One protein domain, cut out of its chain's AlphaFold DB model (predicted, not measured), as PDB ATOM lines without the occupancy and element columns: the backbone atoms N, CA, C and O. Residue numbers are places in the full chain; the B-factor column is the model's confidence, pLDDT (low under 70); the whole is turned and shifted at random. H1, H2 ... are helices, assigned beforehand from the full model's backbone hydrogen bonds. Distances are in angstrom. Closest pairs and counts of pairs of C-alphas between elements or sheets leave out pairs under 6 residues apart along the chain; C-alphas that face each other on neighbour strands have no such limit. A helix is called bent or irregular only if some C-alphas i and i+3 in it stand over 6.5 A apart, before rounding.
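What this domain is: This is residues 16 to 47 and 74 to 179 of the 184 residues of an uncharacterized protein of Fomitopsis rosea (UniProt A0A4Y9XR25). What is the shape? Two long helices, H3 and H6, run opposite ways along an elongated body, with the hairpin of H1 and H2 at one end and arm H4a of bent H4 at the other; short H5 lies along H6. What is printed? The printed part has 138 residues, is all helix, and has six named helices, H1 to H6 in order, but no named strand. How dense is it? It is only just compact, close to loose, with a radius of gyration of the C-alphas of 17.1 A and spans of 53 by 29 by 20 A.

How they stand to each other: How does it begin? H1, residues 16 to 24, and H2, residues 28 to 41, touch as a hairpin; their closest C-alphas, of Leu 19 and Leu 34, are 5.7 A apart. H2 touches H3, residues 77 to 99, with residues 35 to 40 alone, closest at the C-alphas of Ala 39 and Cys 83, 4.7 A. What else touches H3, the hub? Among them H6, residues 153 to 178, at a shallow tilt of 26 degrees, closest at the C-alphas of Leu 86 and Trp 177, 6.5 A. How are the backbones? Every O i to N i+4 pair is within hydrogen-bond range in H1 and in H5, residues 134 to 143.

Where its parts are: Where are the anchors? C-alpha 16 is at (159.483, 184.003, 176.877) and C-alpha 178 at (161.370, 170.066, 184.715). How long are the longest helices? H3 measures 32.4 A and H6 37.9 A.

The domain as a whole: Where is the cut? Residues 48 to 73 are not printed, and C-alphas 47 and 74 are 20.4 A apart. Where is confidence low? Residues 42 to 47 have pLDDT under 70.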
ATOM      1  N   ASP A  16     158.163 184.458 177.333       82.94
ATOM      2  CA  ASP A  16     159.483 184.003 176.877       82.94
ATOM      3  C   ASP A  16     160.643 184.761 177.519       82.94
ATOM      4  O   ASP A  16     161.582 184.145 178.039       82.94
ATOM      5  N   ASP A  17     160.556 186.091 177.540       85.00
ATOM      6  CA  ASP A  17     161.521 186.941 178.238       85.00
ATOM      7  C   ASP A  17     161.490 186.639 179.737       85.00
ATOM      8  O   ASP A  17     162.534 186.471 180.370       85.00
ATOM      9  N   MET A  18     160.289 186.505 180.308       86.81
ATOM     10  CA  MET A  18     160.132 186.191 181.726       86.81
ATOM     11  C   MET A  18     160.687 184.819 182.085       86.81
ATOM     12  O   MET A  18     161.332 184.696 183.124       86.81
ATOM     13  N   LEU A  19     160.486 183.799 181.247       88.88
ATOM     14  CA  LEU A  19     161.069 182.480 181.475       88.88
ATOM     15  C   LEU A  19     162.594 182.551 181.420       88.88
ATOM     16  O   LEU A  19     163.266 181.977 182.277       88.88
ATOM     17  N   THR A  20     163.132 183.275 180.439       88.12
ATOM     18  CA  THR A  20     164.577 183.460 180.282       88.12
ATOM     19  C   THR A  20     165.180 184.092 181.534       88.12
ATOM     20  O   THR A  20     166.103 183.524 182.117       88.12
ATOM     21  N   LEU A  21     164.599 185.195 182.011       89.12
ATOM     22  CA  LEU A  21     165.038 185.870 183.234       89.12
ATOM     23  C   LEU A  21     164.832 184.997 184.478       89.12
ATOM     24  O   LEU A  21     165.705 184.928 185.339       89.12
ATOM     25  N   ALA A  22     163.705 184.294 184.588       89.00
ATOM     26  CA  ALA A  22     163.432 183.435 185.736       89.00
ATOM     27  C   ALA A  22     164.448 182.295 185.851       89.00
ATOM     28  O   ALA A  22     164.801 181.912 186.965       89.00
ATOM     29  N   VAL A  23     164.921 181.754 184.726       87.94
ATOM     30  CA  VAL A  23     165.976 180.735 184.700       87.94
ATOM     31  C   VAL A  23     167.351 181.351 184.957       87.94
ATOM     32  O   VAL A  23     168.114 180.784 185.730       87.94
ATOM     33  N   GLU A  24     167.663 182.505 184.361       89.19
ATOM     34  CA  GLU A  24     168.953 183.189 184.545       89.19
ATOM     35  C   GLU A  24     169.196 183.619 186.002       89.19
ATOM     36  O   GLU A  24     170.317 183.511 186.496       89.19
ATOM     37  N   TYR A  25     168.146 184.063 186.697       88.25
ATOM     38  CA  TYR A  25     168.206 184.544 188.081       88.25
ATOM     39  C   TYR A  25     167.692 183.528 189.118       88.25
ATOM     40  O   TYR A  25     167.438 183.908 190.260       88.25
ATOM     41  N   ASP A  26     167.518 182.254 188.746       85.62
ATOM     42  CA  ASP A  26     167.091 181.175 189.655       85.62
ATOM     43  C   ASP A  26     165.769 181.463 190.416       85.62
ATOM     44  O   ASP A  26     165.570 181.077 191.570       85.62
ATOM     45  N   VAL A  27     164.811 182.130 189.764       86.38
ATOM     46  CA  VAL A  27     163.491 182.455 190.336       86.38
ATOM     47  C   VAL A  27     162.534 181.264 190.195       86.38
ATOM     48  O   VAL A  27     161.582 181.279 189.413       86.38
ATOM     49  N   TYR A  28     162.787 180.199 190.956       83.31
ATOM     50  CA  TYR A  28     162.088 178.909 190.827       83.31
ATOM     51  C   TYR A  28     160.567 178.975 191.021       83.31
ATOM     52  O   TYR A  28     159.833 178.192 190.417       83.31
ATOM     53  N   THR A  29     160.075 179.927 191.817       82.94
ATOM     54  CA  THR A  29     158.653 180.048 192.185       82.94
ATOM     55  C   THR A  29     157.722 180.266 190.991       82.94
ATOM     56  O   THR A  29     156.566 179.852 191.047       82.94
ATOM     57  N   ILE A  30     158.216 180.883 189.912       84.50
ATOM     58  CA  ILE A  30     157.428 181.199 188.709       84.50
ATOM     59  C   ILE A  30     157.816 180.358 187.490       84.50
ATOM     60  O   ILE A  30     157.044 180.282 186.534       84.50
ATOM     61  N   GLN A  31     158.977 179.688 187.519       88.44
ATOM     62  CA  GLN A  31     159.481 178.915 186.378       88.44
ATOM     63  C   GLN A  31     158.486 177.849 185.924       88.44
ATOM     64  O   GLN A  31     158.235 177.734 184.731       88.44
ATOM     65  N   LYS A  32     157.877 177.098 186.853       89.44
ATOM     66  CA  LYS A  32     156.922 176.034 186.501       89.44
ATOM     67  C   LYS A  32     155.728 176.563 185.702       89.44
ATOM     68  O   LYS A  32     155.364 175.967 184.692       89.44
ATOM     69  N   ALA A  33     155.153 177.683 186.135       88.62
ATOM     70  CA  ALA A  33     154.028 178.310 185.450       88.62
ATOM     71  C   ALA A  33     154.429 178.827 184.064       88.62
ATOM     72  O   ALA A  33     153.739 178.558 183.089       88.62
ATOM     73  N   LEU A  34     155.582 179.491 183.957       89.25
ATOM     74  CA  LEU A  34     156.085 180.006 182.682       89.25
ATOM     75  C   LEU A  34     156.421 178.881 181.693       89.25
ATOM     76  O   LEU A  34     156.068 178.973 180.520       89.25
ATOM     77  N   PHE A  35     157.042 177.797 182.171       90.69
ATOM     78  CA  PHE A  35     157.285 176.600 181.366       90.69
ATOM     79  C   PHE A  35     155.978 175.987 180.868       90.69
ATOM     80  O   PHE A  35     155.907 175.646 179.692       90.69
ATOM     81  N   TYR A  36     154.954 175.873 181.724       90.38
ATOM     82  CA  TYR A  36     153.637 175.387 181.309       90.38
ATOM     83  C   TYR A  36     153.047 176.264 180.206       90.38
ATOM     84  O   TYR A  36     152.778 175.768 179.118       90.38
ATOM     85  N   THR A  37     152.918 177.571 180.461       88.31
ATOM     86  CA  THR A  37     152.321 178.528 179.521       88.31
ATOM     87  C   THR A  37     153.002 178.468 178.160       88.31
ATOM     88  O   THR A  37     152.333 178.380 177.136       88.31
ATOM     89  N   ILE A  38     154.333 178.470 178.128       88.62
ATOM     90  CA  ILE A  38     155.069 178.401 176.867       88.62
ATOM     91  C   ILE A  38     154.891 177.036 176.207       88.62
ATOM     92  O   ILE A  38     154.571 176.978 175.026       88.62
ATOM     93  N   ALA A  39     155.073 175.935 176.939       89.44
ATOM     94  CA  ALA A  39     154.990 174.598 176.357       89.44
ATOM     95  C   ALA A  39     153.620 174.324 175.714       89.44
ATOM     96  O   ALA A  39     153.567 173.696 174.661       89.44
ATOM     97  N   THR A  40     152.528 174.822 176.301       86.88
ATOM     98  CA  THR A  40     151.160 174.489 175.872       86.88
ATOM     99  C   THR A  40     150.489 175.555 174.990       86.88
ATOM    100  O   THR A  40     149.497 175.260 174.311       86.88
ATOM    101  N   HIS A  41     151.021 176.786 174.945       81.12
ATOM    102  CA  HIS A  41     150.455 177.894 174.155       81.12
ATOM    103  C   HIS A  41     151.382 178.451 173.073       81.12
ATOM    104  O   HIS A  41     150.912 179.198 172.218       81.12
ATOM    105  N   ALA A  42     152.662 178.065 173.029       69.81
ATOM    106  CA  ALA A  42     153.596 178.604 172.038       69.81
ATOM    107  C   ALA A  42     153.491 178.009 170.623       69.81
ATOM    108  O   ALA A  42     154.263 178.417 169.757       69.81
ATOM    109  N   ASN A  43     152.560 177.074 170.371       63.09
ATOM    110  CA  ASN A  43     152.497 176.288 169.127       63.09
ATOM    111  C   ASN A  43     153.893 175.787 168.708       63.09
ATOM    112  O   ASN A  43     154.291 175.908 167.547       63.09
ATOM    113  N   LEU A  44     154.660 175.266 169.674       58.66
ATOM    114  CA  LEU A  44     155.928 174.602 169.380       58.66
ATOM    115  C   LEU A  44     155.612 173.455 168.419       58.66
ATOM    116  O   LEU A  44     154.672 172.704 168.673       58.66
ATOM    117  N   GLN A  45     156.321 173.391 167.286       45.41
ATOM    118  CA  GLN A  45     156.061 172.409 166.230       45.41
ATOM    119  C   GLN A  45     155.974 171.009 166.841       45.41
ATOM    120  O   GLN A  45     156.977 170.449 167.277       45.41
ATOM    121  N   HIS A  46     154.763 170.468 166.884       44.03
ATOM    122  CA  HIS A  46     154.536 169.078 167.207       44.03
ATOM    123  C   HIS A  46     154.567 168.319 165.884       44.03
ATOM    124  O   HIS A  46     153.784 168.626 164.984       44.03
ATOM    125  N   ASP A  47     155.484 167.364 165.743       36.47
ATOM    126  CA  ASP A  47     155.342 166.319 164.732       36.47
ATOM    127  C   ASP A  47     154.103 165.500 165.125       36.47
ATOM    128  O   ASP A  47     154.187 164.561 165.919       36.47
ATOM    129  N   ASN A  74     160.838 184.275 171.574       76.81
ATOM    130  CA  ASN A  74     162.287 184.340 171.363       76.81
ATOM    131  C   ASN A  74     163.025 183.568 172.465       76.81
ATOM    132  O   ASN A  74     163.741 184.138 173.285       76.81
ATOM    133  N   LEU A  75     162.848 182.249 172.493       80.38
ATOM    134  CA  LEU A  75     163.511 181.387 173.473       80.38
ATOM    135  C   LEU A  75     164.883 180.921 172.991       80.38
ATOM    136  O   LEU A  75     165.110 180.677 171.805       80.38
ATOM    137  N   SER A  76     165.805 180.738 173.940       86.69
ATOM    138  CA  SER A  76     167.071 180.071 173.641       86.69
ATOM    139  C   SER A  76     166.824 178.611 173.224       86.69
ATOM    140  O   SER A  76     165.896 177.980 173.737       86.69
ATOM    141  N   PRO A  77     167.676 178.014 172.365       86.75
ATOM    142  CA  PRO A  77     167.487 176.633 171.910       86.75
ATOM    143  C   PRO A  77     167.390 175.608 173.047       86.75
ATOM    144  O   PRO A  77     166.726 174.584 172.907       86.75
ATOM    145  N   GLU A  78     168.052 175.871 174.176       88.50
ATOM    146  CA  GLU A  78     167.985 175.006 175.355       88.50
ATOM    147  C   GLU A  78     166.621 175.096 176.051       88.50
ATOM    148  O   GLU A  78     166.031 174.069 176.391       88.50
ATOM    149  N   LEU A  79     166.077 176.307 176.215       88.94
ATOM    150  CA  LEU A  79     164.746 176.496 176.795       88.94
ATOM    151  C   LEU A  79     163.657 175.932 175.886       88.94
ATOM    152  O   LEU A  79     162.762 175.254 176.386       88.94
ATOM    153  N   THR A  80     163.777 176.104 174.568       88.88
ATOM    154  CA  THR A  80     162.867 175.484 173.594       88.88
ATOM    155  C   THR A  80     162.856 173.964 173.741       88.88
ATOM    156  O   THR A  80     161.789 173.367 173.850       88.88
ATOM    157  N   LYS A  81     164.028 173.320 173.849       89.94
ATOM    158  CA  LYS A  81     164.120 171.866 174.085       89.94
ATOM    159  C   LYS A  81     163.519 171.433 175.420       89.94
ATOM    160  O   LYS A  81     163.012 170.318 175.522       89.94
ATOM    161  N   ARG A  82     163.621 172.253 176.470       91.44
ATOM    162  CA  ARG A  82     162.973 171.963 177.761       91.44
ATOM    163  C   ARG A  82     161.453 172.082 177.660       91.44
ATOM    164  O   ARG A  82     160.771 171.207 178.176       91.44
ATOM    165  N   CYS A  83     160.941 173.094 176.960       90.94
ATOM    166  CA  CYS A  83     159.504 173.258 176.731       90.94
ATOM    167  C   CYS A  83     158.935 172.122 175.875       90.94
ATOM    168  O   CYS A  83     157.892 171.583 176.223       90.94
ATOM    169  N   GLN A  84     159.646 171.699 174.822       90.19
ATOM    170  CA  GLN A  84     159.222 170.569 173.992       90.19
ATOM    171  C   GLN A  84     159.158 169.266 174.796       90.19
ATOM    172  O   GLN A  84     158.146 168.583 174.768       90.19
ATOM    173  N   ARG A  85     160.202 168.956 175.580       92.88
ATOM    174  CA  ARG A  85     160.193 167.770 176.451       92.88
ATOM    175  C   ARG A  85     159.057 167.805 177.469       92.88
ATOM    176  O   ARG A  85     158.409 166.791 177.679       92.88
ATOM    177  N   LEU A  86     158.812 168.968 178.077       93.25
ATOM    178  CA  LEU A  86     157.681 169.137 178.987       93.25
ATOM    179  C   LEU A  86     156.352 168.864 178.269       93.25
ATOM    180  O   LEU A  86     155.499 168.187 178.832       93.25
ATOM    181  N   LEU A  87     156.173 169.390 177.056       92.12
ATOM    182  CA  LEU A  87     154.973 169.142 176.263       92.12
ATOM    183  C   LEU A  87     154.801 167.645 175.968       92.12
ATOM    184  O   LEU A  87     153.715 167.114 176.182       92.12
ATOM    185  N   ASP A  88     155.867 166.958 175.555       93.00
ATOM    186  CA  ASP A  88     155.840 165.516 175.291       93.00
ATOM    187  C   ASP A  88     155.446 164.721 176.554       93.00
ATOM    188  O   ASP A  88     154.594 163.834 176.487       93.00
ATOM    189  N   ASP A  89     156.005 165.070 177.719       94.44
ATOM    190  CA  ASP A  89     155.678 164.441 179.008       94.44
ATOM    191  C   ASP A  89     154.216 164.701 179.427       94.44
ATOM    192  O   ASP A  89     153.532 163.792 179.912       94.44
ATOM    193  N   LEU A  90     153.711 165.923 179.205       93.62
ATOM    194  CA  LEU A  90     152.313 166.289 179.456       93.62
ATOM    195  C   LEU A  90     151.366 165.465 178.579       93.62
ATOM    196  O   LEU A  90     150.426 164.859 179.100       93.62
ATOM    197  N   VAL A  91     151.629 165.404 177.271       93.19
ATOM    198  CA  VAL A  91     150.822 164.641 176.310       93.19
ATOM    199  C   VAL A  91     150.865 163.153 176.645       93.19
ATOM    200  O   VAL A  91     149.815 162.508 176.695       93.19
ATOM    201  N   ALA A  92     152.043 162.600 176.936       94.25
ATOM    202  CA  ALA A  92     152.200 161.190 177.283       94.25
ATOM    203  C   ALA A  92     151.416 160.805 178.548       94.25
ATOM    204  O   ALA A  92     150.803 159.737 178.591       94.25
ATOM    205  N   HIS A  93     151.404 161.671 179.567       93.94
ATOM    206  CA  HIS A  93     150.635 161.445 180.794       93.94
ATOM    207  C   HIS A  93     149.128 161.632 180.581       93.94
ATOM    208  O   HIS A  93     148.336 160.847 181.098       93.94
ATOM    209  N   PHE A  94     148.719 162.643 179.814       94.25
ATOM    210  CA  PHE A  94     147.310 163.020 179.701       94.25
ATOM    211  C   PHE A  94     146.519 162.225 178.660       94.25
ATOM    212  O   PHE A  94     145.337 161.965 178.864       94.25
ATOM    213  N   THR A  95     147.157 161.778 177.578       94.06
ATOM    214  CA  THR A  95     146.523 160.955 176.533       94.06
ATOM    215  C   THR A  95     145.706 159.783 177.105       94.06
ATOM    216  O   THR A  95     144.520 159.687 176.785       94.06
ATOM    217  N   PRO A  96     146.247 158.904 177.977       95.00
ATOM    218  CA  PRO A  96     145.454 157.806 178.534       95.00
ATOM    219  C   PRO A  96     144.292 158.285 179.410       95.00
ATOM    220  O   PRO A  96     143.269 157.609 179.462       95.00
ATOM    221  N   ILE A  97     144.414 159.440 180.068       93.88
ATOM    222  CA  ILE A  97     143.347 160.016 180.896       93.88
ATOM    223  C   ILE A  97     142.201 160.501 180.007       93.88
ATOM    224  O   ILE A  97     141.045 160.195 180.272       93.88
ATOM    225  N   LEU A  98     142.520 161.211 178.923       94.56
ATOM    226  CA  LEU A  98     141.517 161.775 178.025       94.56
ATOM    227  C   LEU A  98     140.762 160.696 177.234       94.56
ATOM    228  O   LEU A  98     139.548 160.786 177.057       94.56
ATOM    229  N   PHE A  99     141.469 159.669 176.755       94.12
ATOM    230  CA  PHE A  99     140.878 158.615 175.922       94.12
ATOM    231  C   PHE A  99     140.276 157.449 176.715       94.12
ATOM    232  O   PHE A  99     139.680 156.550 176.119       94.12
ATOM    233  N   THR A 100     140.382 157.460 178.045       93.56
ATOM    234  CA  THR A 100     139.673 156.506 178.901       93.56
ATOM    235  C   THR A 100     138.359 157.120 179.358       93.56
ATOM    236  O   THR A 100     138.339 158.146 180.030       93.56
ATOM    237  N   VAL A 101     137.248 156.471 179.015       93.56
ATOM    238  CA  VAL A 101     135.916 156.885 179.473       93.56
ATOM    239  C   VAL A 101     135.857 156.850 181.002       93.56
ATOM    240  O   VAL A 101     136.213 155.846 181.625       93.56
ATOM    241  N   ALA A 102     135.365 157.932 181.608       92.00
ATOM    242  CA  ALA A 102     135.167 158.014 183.048       92.00
ATOM    243  C   ALA A 102     134.092 157.027 183.542       92.00
ATOM    244  O   ALA A 102     133.047 156.845 182.920       92.00
ATOM    245  N   THR A 103     134.319 156.422 184.708       94.12
ATOM    246  CA  THR A 103     133.384 155.477 185.341       94.12
ATOM    247  C   THR A 103     132.797 156.051 186.625       94.12
ATOM    248  O   THR A 103     133.518 156.608 187.442       94.12
ATOM    249  N   ALA A 104     131.493 155.907 186.845       95.00
ATOM    250  CA  ALA A 104     130.820 156.360 188.059       95.00
ATOM    251  C   ALA A 104     130.541 155.212 189.042       95.00
ATOM    252  O   ALA A 104     130.531 154.038 188.672       95.00
ATOM    253  N   GLY A 105     130.218 155.567 190.292       93.88
ATOM    254  CA  GLY A 105     129.741 154.611 191.302       93.88
ATOM    255  C   GLY A 105     128.388 153.968 190.958       93.88
ATOM    256  O   GLY A 105     128.081 152.877 191.436       93.88
ATOM    257  N   HIS A 106     127.598 154.602 190.087       97.56
ATOM    258  CA  HIS A 106     126.321 154.087 189.597       97.56
ATOM    259  C   HIS A 106     126.413 153.703 188.117       97.56
ATOM    260  O   HIS A 106     126.810 154.520 187.289       97.56
ATOM    261  N   MET A 107     125.962 152.493 187.768       96.31
ATOM    262  CA  MET A 107     126.038 151.965 186.397       96.31
ATOM    263  C   MET A 107     125.344 152.870 185.371       96.31
ATOM    264  O   MET A 107     125.949 153.215 184.368       96.31
ATOM    265  N   ALA A 108     124.142 153.367 185.685       97.50
ATOM    266  CA  ALA A 108     123.421 154.289 184.805       97.50
ATOM    267  C   ALA A 108     124.181 155.608 184.553       97.50
ATOM    268  O   ALA A 108     124.077 156.185 183.480       97.50
ATOM    269  N   CYS A 109     124.962 156.089 185.526       97.94
ATOM    270  CA  CYS A 109     125.814 157.267 185.336       97.94
ATOM    271  C   CYS A 109     127.043 156.944 184.474       97.94
ATOM    272  O   CYS A 109     127.473 157.785 183.691       97.94
ATOM    273  N   THR A 110     127.594 155.732 184.592       97.50
ATOM    274  CA  THR A 110     128.676 155.251 183.718       97.50
ATOM    275  C   THR A 110     128.215 155.151 182.269       97.50
ATOM    276  O   THR A 110     128.963 155.544 181.380       97.50
ATOM    277  N   ASP A 111     126.984 154.697 182.028       97.88
ATOM    278  CA  ASP A 111     126.414 154.642 180.679       97.88
ATOM    279  C   ASP A 111     126.305 156.050 180.066       97.88
ATOM    280  O   ASP A 111     126.727 156.260 178.931       97.88
ATOM    281  N   VAL A 112     125.864 157.049 180.848       97.81
ATOM    282  CA  VAL A 112     125.849 158.460 180.414       97.81
ATOM    283  C   VAL A 112     127.254 158.948 180.060       97.81
ATOM    284  O   VAL A 112     127.432 159.571 179.014       97.81
ATOM    285  N   PHE A 113     128.265 158.660 180.888       97.31
ATOM    286  CA  PHE A 113     129.644 158.999 180.536       97.31
ATOM    287  C   PHE A 113     130.060 158.316 179.235       97.31
ATOM    288  O   PHE A 113     130.533 159.000 178.340       97.31
ATOM    289  N   ALA A 114     129.832 157.013 179.074       96.69
ATOM    290  CA  ALA A 114     130.211 156.285 177.865       96.69
ATOM    291  C   ALA A 114     129.577 156.849 176.585       96.69
ATOM    292  O   ALA A 114     130.252 156.939 175.560       96.69
ATOM    293  N   GLU A 115     128.313 157.267 176.645       97.06
ATOM    294  CA  GLU A 115     127.610 157.861 175.505       97.06
ATOM    295  C   GLU A 115     128.073 159.293 175.205       97.06
ATOM    296  O   GLU A 115     128.230 159.666 174.042       97.06
ATOM    297  N   GLN A 116     128.306 160.102 176.244       97.56
ATOM    298  CA  GLN A 116     128.572 161.535 176.102       97.56
ATOM    299  C   GLN A 116     130.064 161.895 176.053       97.56
ATOM    300  O   GLN A 116     130.410 163.007 175.657       97.56
ATOM    301  N   TRP A 117     130.969 160.978 176.407       97.12
ATOM    302  CA  TRP A 117     132.407 161.264 176.476       97.12
ATOM    303  C   TRP A 117     132.990 161.676 175.124       97.12
ATOM    304  O   TRP A 117     133.710 162.666 175.026       97.12
ATOM    305  N   MET A 118     132.652 160.950 174.056       95.19
ATOM    306  CA  MET A 118     133.155 161.266 172.719       95.19
ATOM    307  C   MET A 118     132.732 162.674 172.248       95.19
ATOM    308  O   MET A 118     133.623 163.460 171.921       95.19
ATOM    309  N   PRO A 119     131.429 163.033 172.232       96.81
ATOM    310  CA  PRO A 119     131.000 164.343 171.742       96.81
ATOM    311  C   PRO A 119     131.312 165.508 172.694       96.81
ATOM    312  O   PRO A 119     131.520 166.617 172.213       96.81
ATOM    313  N   LEU A 120     131.330 165.297 174.017       96.12
ATOM    314  CA  LEU A 120     131.507 166.395 174.980       96.12
ATOM    315  C   LEU A 120     132.945 166.573 175.468       96.12
ATOM    316  O   LEU A 120     133.283 167.657 175.938       96.12
ATOM    317  N   VAL A 121     133.784 165.538 175.383       95.56
ATOM    318  CA  VAL A 121     135.152 165.567 175.922       95.56
ATOM    319  C   VAL A 121     136.189 165.365 174.829       95.56
ATOM    320  O   VAL A 121     137.011 166.251 174.603       95.56
ATOM    321  N   ILE A 122     136.153 164.234 174.119       93.56
ATOM    322  CA  ILE A 122     137.207 163.898 173.149       93.56
ATOM    323  C   ILE A 122     137.186 164.864 171.966       93.56
ATOM    324  O   ILE A 122     138.215 165.452 171.641       93.56
ATOM    325  N   GLN A 123     136.032 165.039 171.320       93.75
ATOM    326  CA  GLN A 123     135.950 165.861 170.116       93.75
ATOM    327  C   GLN A 123     136.350 167.330 170.380       93.75
ATOM    328  O   GLN A 123     137.245 167.814 169.682       93.75
ATOM    329  N   PRO A 124     135.823 168.021 171.413       93.00
ATOM    330  CA  PRO A 124     136.256 169.384 171.724       93.00
ATOM    331  C   PRO A 124     137.742 169.484 172.089       93.00
ATOM    332  O   PRO A 124     138.388 170.479 171.758       93.00
ATOM    333  N   ALA A 125     138.303 168.466 172.751       90.94
ATOM    334  CA  ALA A 125     139.726 168.440 173.073       90.94
ATOM    335  C   ALA A 125     140.599 168.288 171.818       90.94
ATOM    336  O   ALA A 125     141.654 168.909 171.739       90.94
ATOM    337  N   LEU A 126     140.174 167.522 170.812       89.50
ATOM    338  CA  LEU A 126     140.900 167.429 169.541       89.50
ATOM    339  C   LEU A 126     140.833 168.744 168.750       89.50
ATOM    340  O   LEU A 126     141.847 169.196 168.228       89.50
ATOM    341  N   GLU A 127     139.666 169.388 168.714       89.00
ATOM    342  CA  GLU A 127     139.451 170.636 167.963       89.00
ATOM    343  C   GLU A 127     140.227 171.835 168.542       89.00
ATOM    344  O   GLU A 127     140.618 172.729 167.795       89.00
ATOM    345  N   ASN A 128     140.481 171.850 169.855       84.25
ATOM    346  CA  ASN A 128     141.106 172.982 170.557       84.25
ATOM    347  C   ASN A 128     142.521 172.691 171.084       84.25
ATOM    348  O   ASN A 128     143.000 173.381 171.989       84.25
ATOM    349  N   SER A 129     143.181 171.651 170.562       84.44
ATOM    350  CA  SER A 129     144.505 171.205 171.031       84.44
ATOM    351  C   SER A 129     144.546 170.898 172.541       84.44
ATOM    352  O   SER A 129     145.561 171.090 173.208       84.44
ATOM    353  N   GLY A 130     143.438 170.404 173.093       84.31
ATOM    354  CA  GLY A 130     143.265 170.044 174.501       84.31
ATOM    355  C   GLY A 130     144.205 168.934 174.978       84.31
ATOM    356  O   GLY A 130     144.618 168.930 176.135       84.31
ATOM    357  N   LEU A 131     144.650 168.046 174.081       87.06
ATOM    358  CA  LEU A 131     145.692 167.054 174.391       87.06
ATOM    359  C   LEU A 131     146.996 167.696 174.883       87.06
ATOM    360  O   LEU A 131     147.645 167.165 175.781       87.06
ATOM    361  N   CYS A 132     147.341 168.858 174.330       88.00
ATOM    362  CA  CYS A 132     148.516 169.633 174.715       88.00
ATOM    363  C   CYS A 132     148.269 170.500 175.958       88.00
ATOM    364  O   CYS A 132     149.198 171.119 176.465       88.00
ATOM    365  N   ARG A 133     147.022 170.580 176.436       91.25
ATOM    366  CA  ARG A 133     146.547 171.499 177.482       91.25
ATOM    367  C   ARG A 133     145.766 170.728 178.553       91.25
ATOM    368  O   ARG A 133     144.540 170.866 178.652       91.25
ATOM    369  N   PRO A 134     146.439 169.857 179.326       92.19
ATOM    370  CA  PRO A 134     145.770 168.939 180.243       92.19
ATOM    371  C   PRO A 134     145.002 169.647 181.359       92.19
ATOM    372  O   PRO A 134     143.895 169.229 181.690       92.19
ATOM    373  N   LEU A 135     145.547 170.725 181.933       93.44
ATOM    374  CA  LEU A 135     144.894 171.424 183.044       93.44
ATOM    375  C   LEU A 135     143.608 172.122 182.590       93.44
ATOM    376  O   LEU A 135     142.585 172.029 183.269       93.44
ATOM    377  N   GLU A 136     143.650 172.770 181.428       90.69
ATOM    378  CA  GLU A 136     142.529 173.466 180.800       90.69
ATOM    379  C   GLU A 136     141.461 172.473 180.331       90.69
ATOM    380  O   GLU A 136     140.263 172.701 180.512       90.69
ATOM    381  N   THR A 137     141.885 171.337 179.777       93.19
ATOM    382  CA  THR A 137     140.962 170.285 179.343       93.19
ATOM    383  C   THR A 137     140.256 169.652 180.536       93.19
ATOM    384  O   THR A 137     139.035 169.534 180.518       93.19
ATOM    385  N   LEU A 138     140.978 169.324 181.613       94.81
ATOM    386  CA  LEU A 138     140.364 168.846 182.856       94.81
ATOM    387  C   LEU A 138     139.393 169.875 183.441       94.81
ATOM    388  O   LEU A 138     138.301 169.502 183.864       94.81
ATOM    389  N   GLN A 139     139.747 171.163 183.410       94.25
ATOM    390  CA  GLN A 139     138.858 172.226 183.880       94.25
ATOM    391  C   GLN A 139     137.570 172.279 183.050       94.25
ATOM    392  O   GLN A 139     136.475 172.311 183.603       94.25
ATOM    393  N   THR A 140     137.694 172.172 181.728       93.62
ATOM    394  CA  THR A 140     136.547 172.113 180.816       93.62
ATOM    395  C   THR A 140     135.647 170.917 181.140       93.62
ATOM    396  O   THR A 140     134.435 171.082 181.246       93.62
ATOM    397  N   ILE A 141     136.221 169.730 181.381       95.31
ATOM    398  CA  ILE A 141     135.477 168.523 181.779       95.31
ATOM    399  C   ILE A 141     134.750 168.733 183.120       95.31
ATOM    400  O   ILE A 141     133.597 168.325 183.264       95.31
ATOM    401  N   ILE A 142     135.395 169.376 184.098       95.69
ATOM    402  CA  ILE A 142     134.817 169.688 185.417       95.69
ATOM    403  C   ILE A 142     133.607 170.626 185.291       95.69
ATOM    404  O   ILE A 142     132.599 170.431 185.987       95.69
ATOM    405  N   ASP A 143     133.714 171.626 184.418       95.94
ATOM    406  CA  ASP A 143     132.730 172.698 184.256       95.94
ATOM    407  C   ASP A 143     131.504 172.285 183.432       95.94
ATOM    408  O   ASP A 143     130.462 172.942 183.515       95.94
ATOM    409  N   LEU A 144     131.573 171.164 182.705       96.38
ATOM    410  CA  LEU A 144     130.409 170.582 182.037       96.38
ATOM    411  C   LEU A 144     129.268 170.309 183.033       96.38
ATOM    412  O   LEU A 144     129.460 169.816 184.154       96.38
ATOM    413  N   ASP A 145     128.041 170.591 182.594       97.12
ATOM    414  CA  ASP A 145     126.831 170.284 183.357       97.12
ATOM    415  C   ASP A 145     126.431 168.816 183.176       97.12
ATOM    416  O   ASP A 145     125.454 168.465 182.512       97.12
ATOM    417  N   TRP A 146     127.209 167.932 183.796       97.44
ATOM    418  CA  TRP A 146     126.952 166.494 183.807       97.44
ATOM    419  C   TRP A 146     125.589 166.132 184.404       97.44
ATOM    420  O   TRP A 146     125.002 165.115 184.032       97.44
ATOM    421  N   LYS A 147     125.042 166.977 185.287       97.00
ATOM    422  CA  LYS A 147     123.710 166.770 185.862       97.00
ATOM    423  C   LYS A 147     122.627 166.948 184.801       97.00
ATOM    424  O   LYS A 147     121.720 166.122 184.726       97.00
ATOM    425  N   ALA A 148     122.753 167.959 183.940       97.06
ATOM    426  CA  ALA A 148     121.873 168.127 182.783       97.06
ATOM    427  C   ALA A 148     121.993 166.977 181.767       97.06
ATOM    428  O   ALA A 148     121.013 166.672 181.091       97.06
ATOM    429  N   GLN A 149     123.147 166.298 181.701       96.94
ATOM    430  CA  GLN A 149     123.337 165.102 180.866       96.94
ATOM    431  C   GLN A 149     122.760 163.812 181.478       96.94
ATOM    432  O   GLN A 149     122.724 162.783 180.812       96.94
ATOM    433  N   GLY A 150     122.290 163.848 182.731       96.75
ATOM    434  CA  GLY A 150     121.659 162.707 183.405       96.75
ATOM    435  C   GLY A 150     122.519 162.017 184.469       96.75
ATOM    436  O   GLY A 150     122.089 161.011 185.034       96.75
ATOM    437  N   VAL A 151     123.701 162.551 184.792       98.12
ATOM    438  CA  VAL A 151     124.529 162.051 185.901       98.12
ATOM    439  C   VAL A 151     123.945 162.525 187.238       98.12
ATOM    440  O   VAL A 151     123.560 163.685 187.394       98.12
ATOM    441  N   CYS A 152     123.872 161.640 188.233       98.25
ATOM    442  CA  CYS A 152     123.364 162.014 189.551       98.25
ATOM    443  C   CYS A 152     124.338 162.943 190.300       98.25
ATOM    444  O   CYS A 152     125.546 162.926 190.077       98.25
ATOM    445  N   GLU A 153     123.812 163.739 191.230       97.69
ATOM    446  CA  GLU A 153     124.580 164.770 191.944       97.69
ATOM    447  C   GLU A 153     125.785 164.222 192.720       97.69
ATOM    448  O   GLU A 153     126.837 164.854 192.750       97.69
ATOM    449  N   GLU A 154     125.648 163.025 193.290       97.81
ATOM    450  CA  GLU A 154     126.737 162.321 193.969       97.81
ATOM    451  C   GLU A 154     127.884 162.002 193.003       97.81
ATOM    452  O   GLU A 154     129.009 162.437 193.228       97.81
ATOM    453  N   CYS A 155     127.597 161.344 191.875       97.88
ATOM    454  CA  CYS A 155     128.626 161.001 190.895       97.88
ATOM    455  C   CYS A 155     129.250 162.237 190.232       97.88
ATOM    456  O   CYS A 155     130.437 162.210 189.920       97.88
ATOM    457  N   VAL A 156     128.490 163.326 190.046       98.06
ATOM    458  CA  VAL A 156     129.053 164.603 189.574       98.06
ATOM    459  C   VAL A 156     130.047 165.167 190.586       98.06
ATOM    460  O   VAL A 156     131.134 165.589 190.199       98.06
ATOM    461  N   ARG A 157     129.693 165.193 191.877       97.94
ATOM    462  CA  ARG A 157     130.582 165.702 192.930       97.94
ATOM    463  C   ARG A 157     131.871 164.889 192.995       97.94
ATOM    464  O   ARG A 157     132.942 165.484 192.933       97.94
ATOM    465  N   ASP A 158     131.750 163.569 193.074       97.56
ATOM    466  CA  ASP A 158     132.896 162.676 193.237       97.56
ATOM    467  C   ASP A 158     133.835 162.769 192.020       97.56
ATOM    468  O   ASP A 158     135.050 162.869 192.173       97.56
ATOM    469  N   LYS A 159     133.287 162.863 190.798       96.62
ATOM    470  CA  LYS A 159     134.112 163.053 189.594       96.62
ATOM    471  C   LYS A 159     134.785 164.406 189.504       96.62
ATOM    472  O   LYS A 159     135.930 164.491 189.069       96.62
ATOM    473  N   ARG A 160     134.113 165.471 189.937       97.12
ATOM    474  CA  ARG A 160     134.740 166.793 190.011       97.12
ATOM    475  C   ARG A 160     135.895 166.822 191.003       97.12
ATOM    476  O   ARG A 160     136.841 167.564 190.773       97.12
ATOM    477  N   GLU A 161     135.817 166.065 192.091       96.44
ATOM    478  CA  GLU A 161     136.928 165.912 193.032       96.44
ATOM    479  C   GLU A 161     138.083 165.136 192.388       96.44
ATOM    480  O   GLU A 161     139.188 165.666 192.318       96.44
ATOM    481  N   GLU A 162     137.805 163.976 191.788       95.94
ATOM    482  CA  GLU A 162     138.800 163.149 191.085       95.94
ATOM    483  C   GLU A 162     139.555 163.930 189.993       95.94
ATOM    484  O   GLU A 162     140.783 163.919 189.945       95.94
ATOM    485  N   TRP A 163     138.852 164.678 189.137       96.12
ATOM    486  CA  TRP A 163     139.503 165.462 188.082       96.12
ATOM    487  C   TRP A 163     140.315 166.647 188.623       96.12
ATOM    488  O   TRP A 163     141.335 167.004 188.032       96.12
ATOM    489  N   LYS A 164     139.913 167.243 189.753       94.38
ATOM    490  CA  LYS A 164     140.706 168.285 190.429       94.38
ATOM    491  C   LYS A 164     141.967 167.710 191.065       94.38
ATOM    492  O   LYS A 164     143.023 168.341 191.015       94.38
ATOM    493  N   GLU A 165     141.875 166.523 191.652       95.00
ATOM    494  CA  GLU A 165     143.045 165.796 192.141       95.00
ATOM    495  C   GLU A 165     143.998 165.450 190.994       95.00
ATOM    496  O   GLU A 165     145.215 165.589 191.146       95.00
ATOM    497  N   GLU A 166     143.471 165.090 189.822       94.00
ATOM    498  CA  GLU A 166     144.291 164.837 188.638       94.00
ATOM    499  C   GLU A 166     144.992 166.112 188.142       94.00
ATOM    500  O   GLU A 166     146.193 166.075 187.872       94.00
ATOM    501  N   GLN A 167     144.314 167.269 188.119       94.00
ATOM    502  CA  GLN A 167     144.971 168.559 187.847       94.00
ATOM    503  C   GLN A 167     146.142 168.808 188.813       94.00
ATOM    504  O   GLN A 167     147.222 169.240 188.398       94.00
ATOM    505  N   GLY A 168     145.957 168.498 190.101       90.94
ATOM    506  CA  GLY A 168     147.023 168.569 191.100       90.94
ATOM    507  C   GLY A 168     148.163 167.600 190.831       90.94
ATOM    508  O   GLY A 168     149.330 167.987 190.895       90.94
ATOM    509  N   THR A 169     147.841 166.368 190.458       92.81
ATOM    510  CA  THR A 169     148.825 165.337 190.123       92.81
ATOM    511  C   THR A 169     149.687 165.753 188.934       92.81
ATOM    512  O   THR A 169     150.915 165.679 189.018       92.81
ATOM    513  N   VAL A 170     149.078 166.256 187.854       92.19
ATOM    514  CA  VAL A 170     149.797 166.804 186.692       92.19
ATOM    515  C   VAL A 170     150.738 167.930 187.128       92.19
ATOM    516  O   VAL A 170     151.931 167.898 186.819       92.19
ATOM    517  N   TRP A 171     150.233 168.895 187.901       92.31
ATOM    518  CA  TRP A 171     151.007 170.055 188.350       92.31
ATOM    519  C   TRP A 171     152.200 169.702 189.247       92.31
ATOM    520  O   TRP A 171     153.231 170.383 189.214       92.31
ATOM    521  N   GLU A 172     152.085 168.658 190.065       91.56
ATOM    522  CA  GLU A 172     153.188 168.190 190.905       91.56
ATOM    523  C   GLU A 172     154.204 167.358 190.113       91.56
ATOM    524  O   GLU A 172     155.412 167.539 190.297       91.56
ATOM    525  N   LYS A 173     153.760 166.520 189.163       91.81
ATOM    526  CA  LYS A 173     154.661 165.767 188.270       91.81
ATOM    527  C   LYS A 173     155.571 166.675 187.448       91.81
ATOM    528  O   LYS A 173     156.742 166.345 187.250       91.81
ATOM    529  N   MET A 174     155.078 167.849 187.058       91.38
ATOM    530  CA  MET A 174     155.870 168.861 186.357       91.38
ATOM    531  C   MET A 174     157.144 169.274 187.100       91.38
ATOM    532  O   MET A 174     158.141 169.570 186.444       91.38
ATOM    533  N   ASN A 175     157.156 169.275 188.441       89.38
ATOM    534  CA  ASN A 175     158.386 169.559 189.191       89.38
ATOM    535  C   ASN A 175     159.477 168.534 188.836       89.38
ATOM    536  O   ASN A 175     160.626 168.903 188.595       89.38
ATOM    537  N   GLY A 176     159.098 167.255 188.752       88.19
ATOM    538  CA  GLY A 176     159.985 166.158 188.375       88.19
ATOM    539  C   GLY A 176     160.432 166.236 186.916       88.19
ATOM    540  O   GLY A 176     161.628 166.154 186.650       88.19
ATOM    541  N   TRP A 177     159.500 166.458 185.984       91.44
ATOM    542  CA  TRP A 177     159.806 166.571 184.547       91.44
ATOM    543  C   TRP A 177     160.737 167.743 184.230       91.44
ATOM    544  O   TRP A 177     161.672 167.622 183.438       91.44
ATOM    545  N   LEU A 178     160.538 168.879 184.901       87.75
ATOM    546  CA  LEU A 178     161.370 170.066 184.715       87.75
ATOM    547  C   LEU A 178     162.672 170.031 185.524       87.75
ATOM    548  O   LEU A 178     163.541 170.878 185.295       87.75
ATOM    549  N   GLY A 179     162.827 169.081 186.450       84.62
ATOM    550  CA  GLY A 179     163.948 169.038 187.390       84.62
ATOM    551  C   GLY A 179     163.956 170.215 188.372       84.62
ATOM    552  O   GLY A 179     165.019 170.602 188.853       84.62
TER     553      GLY A 179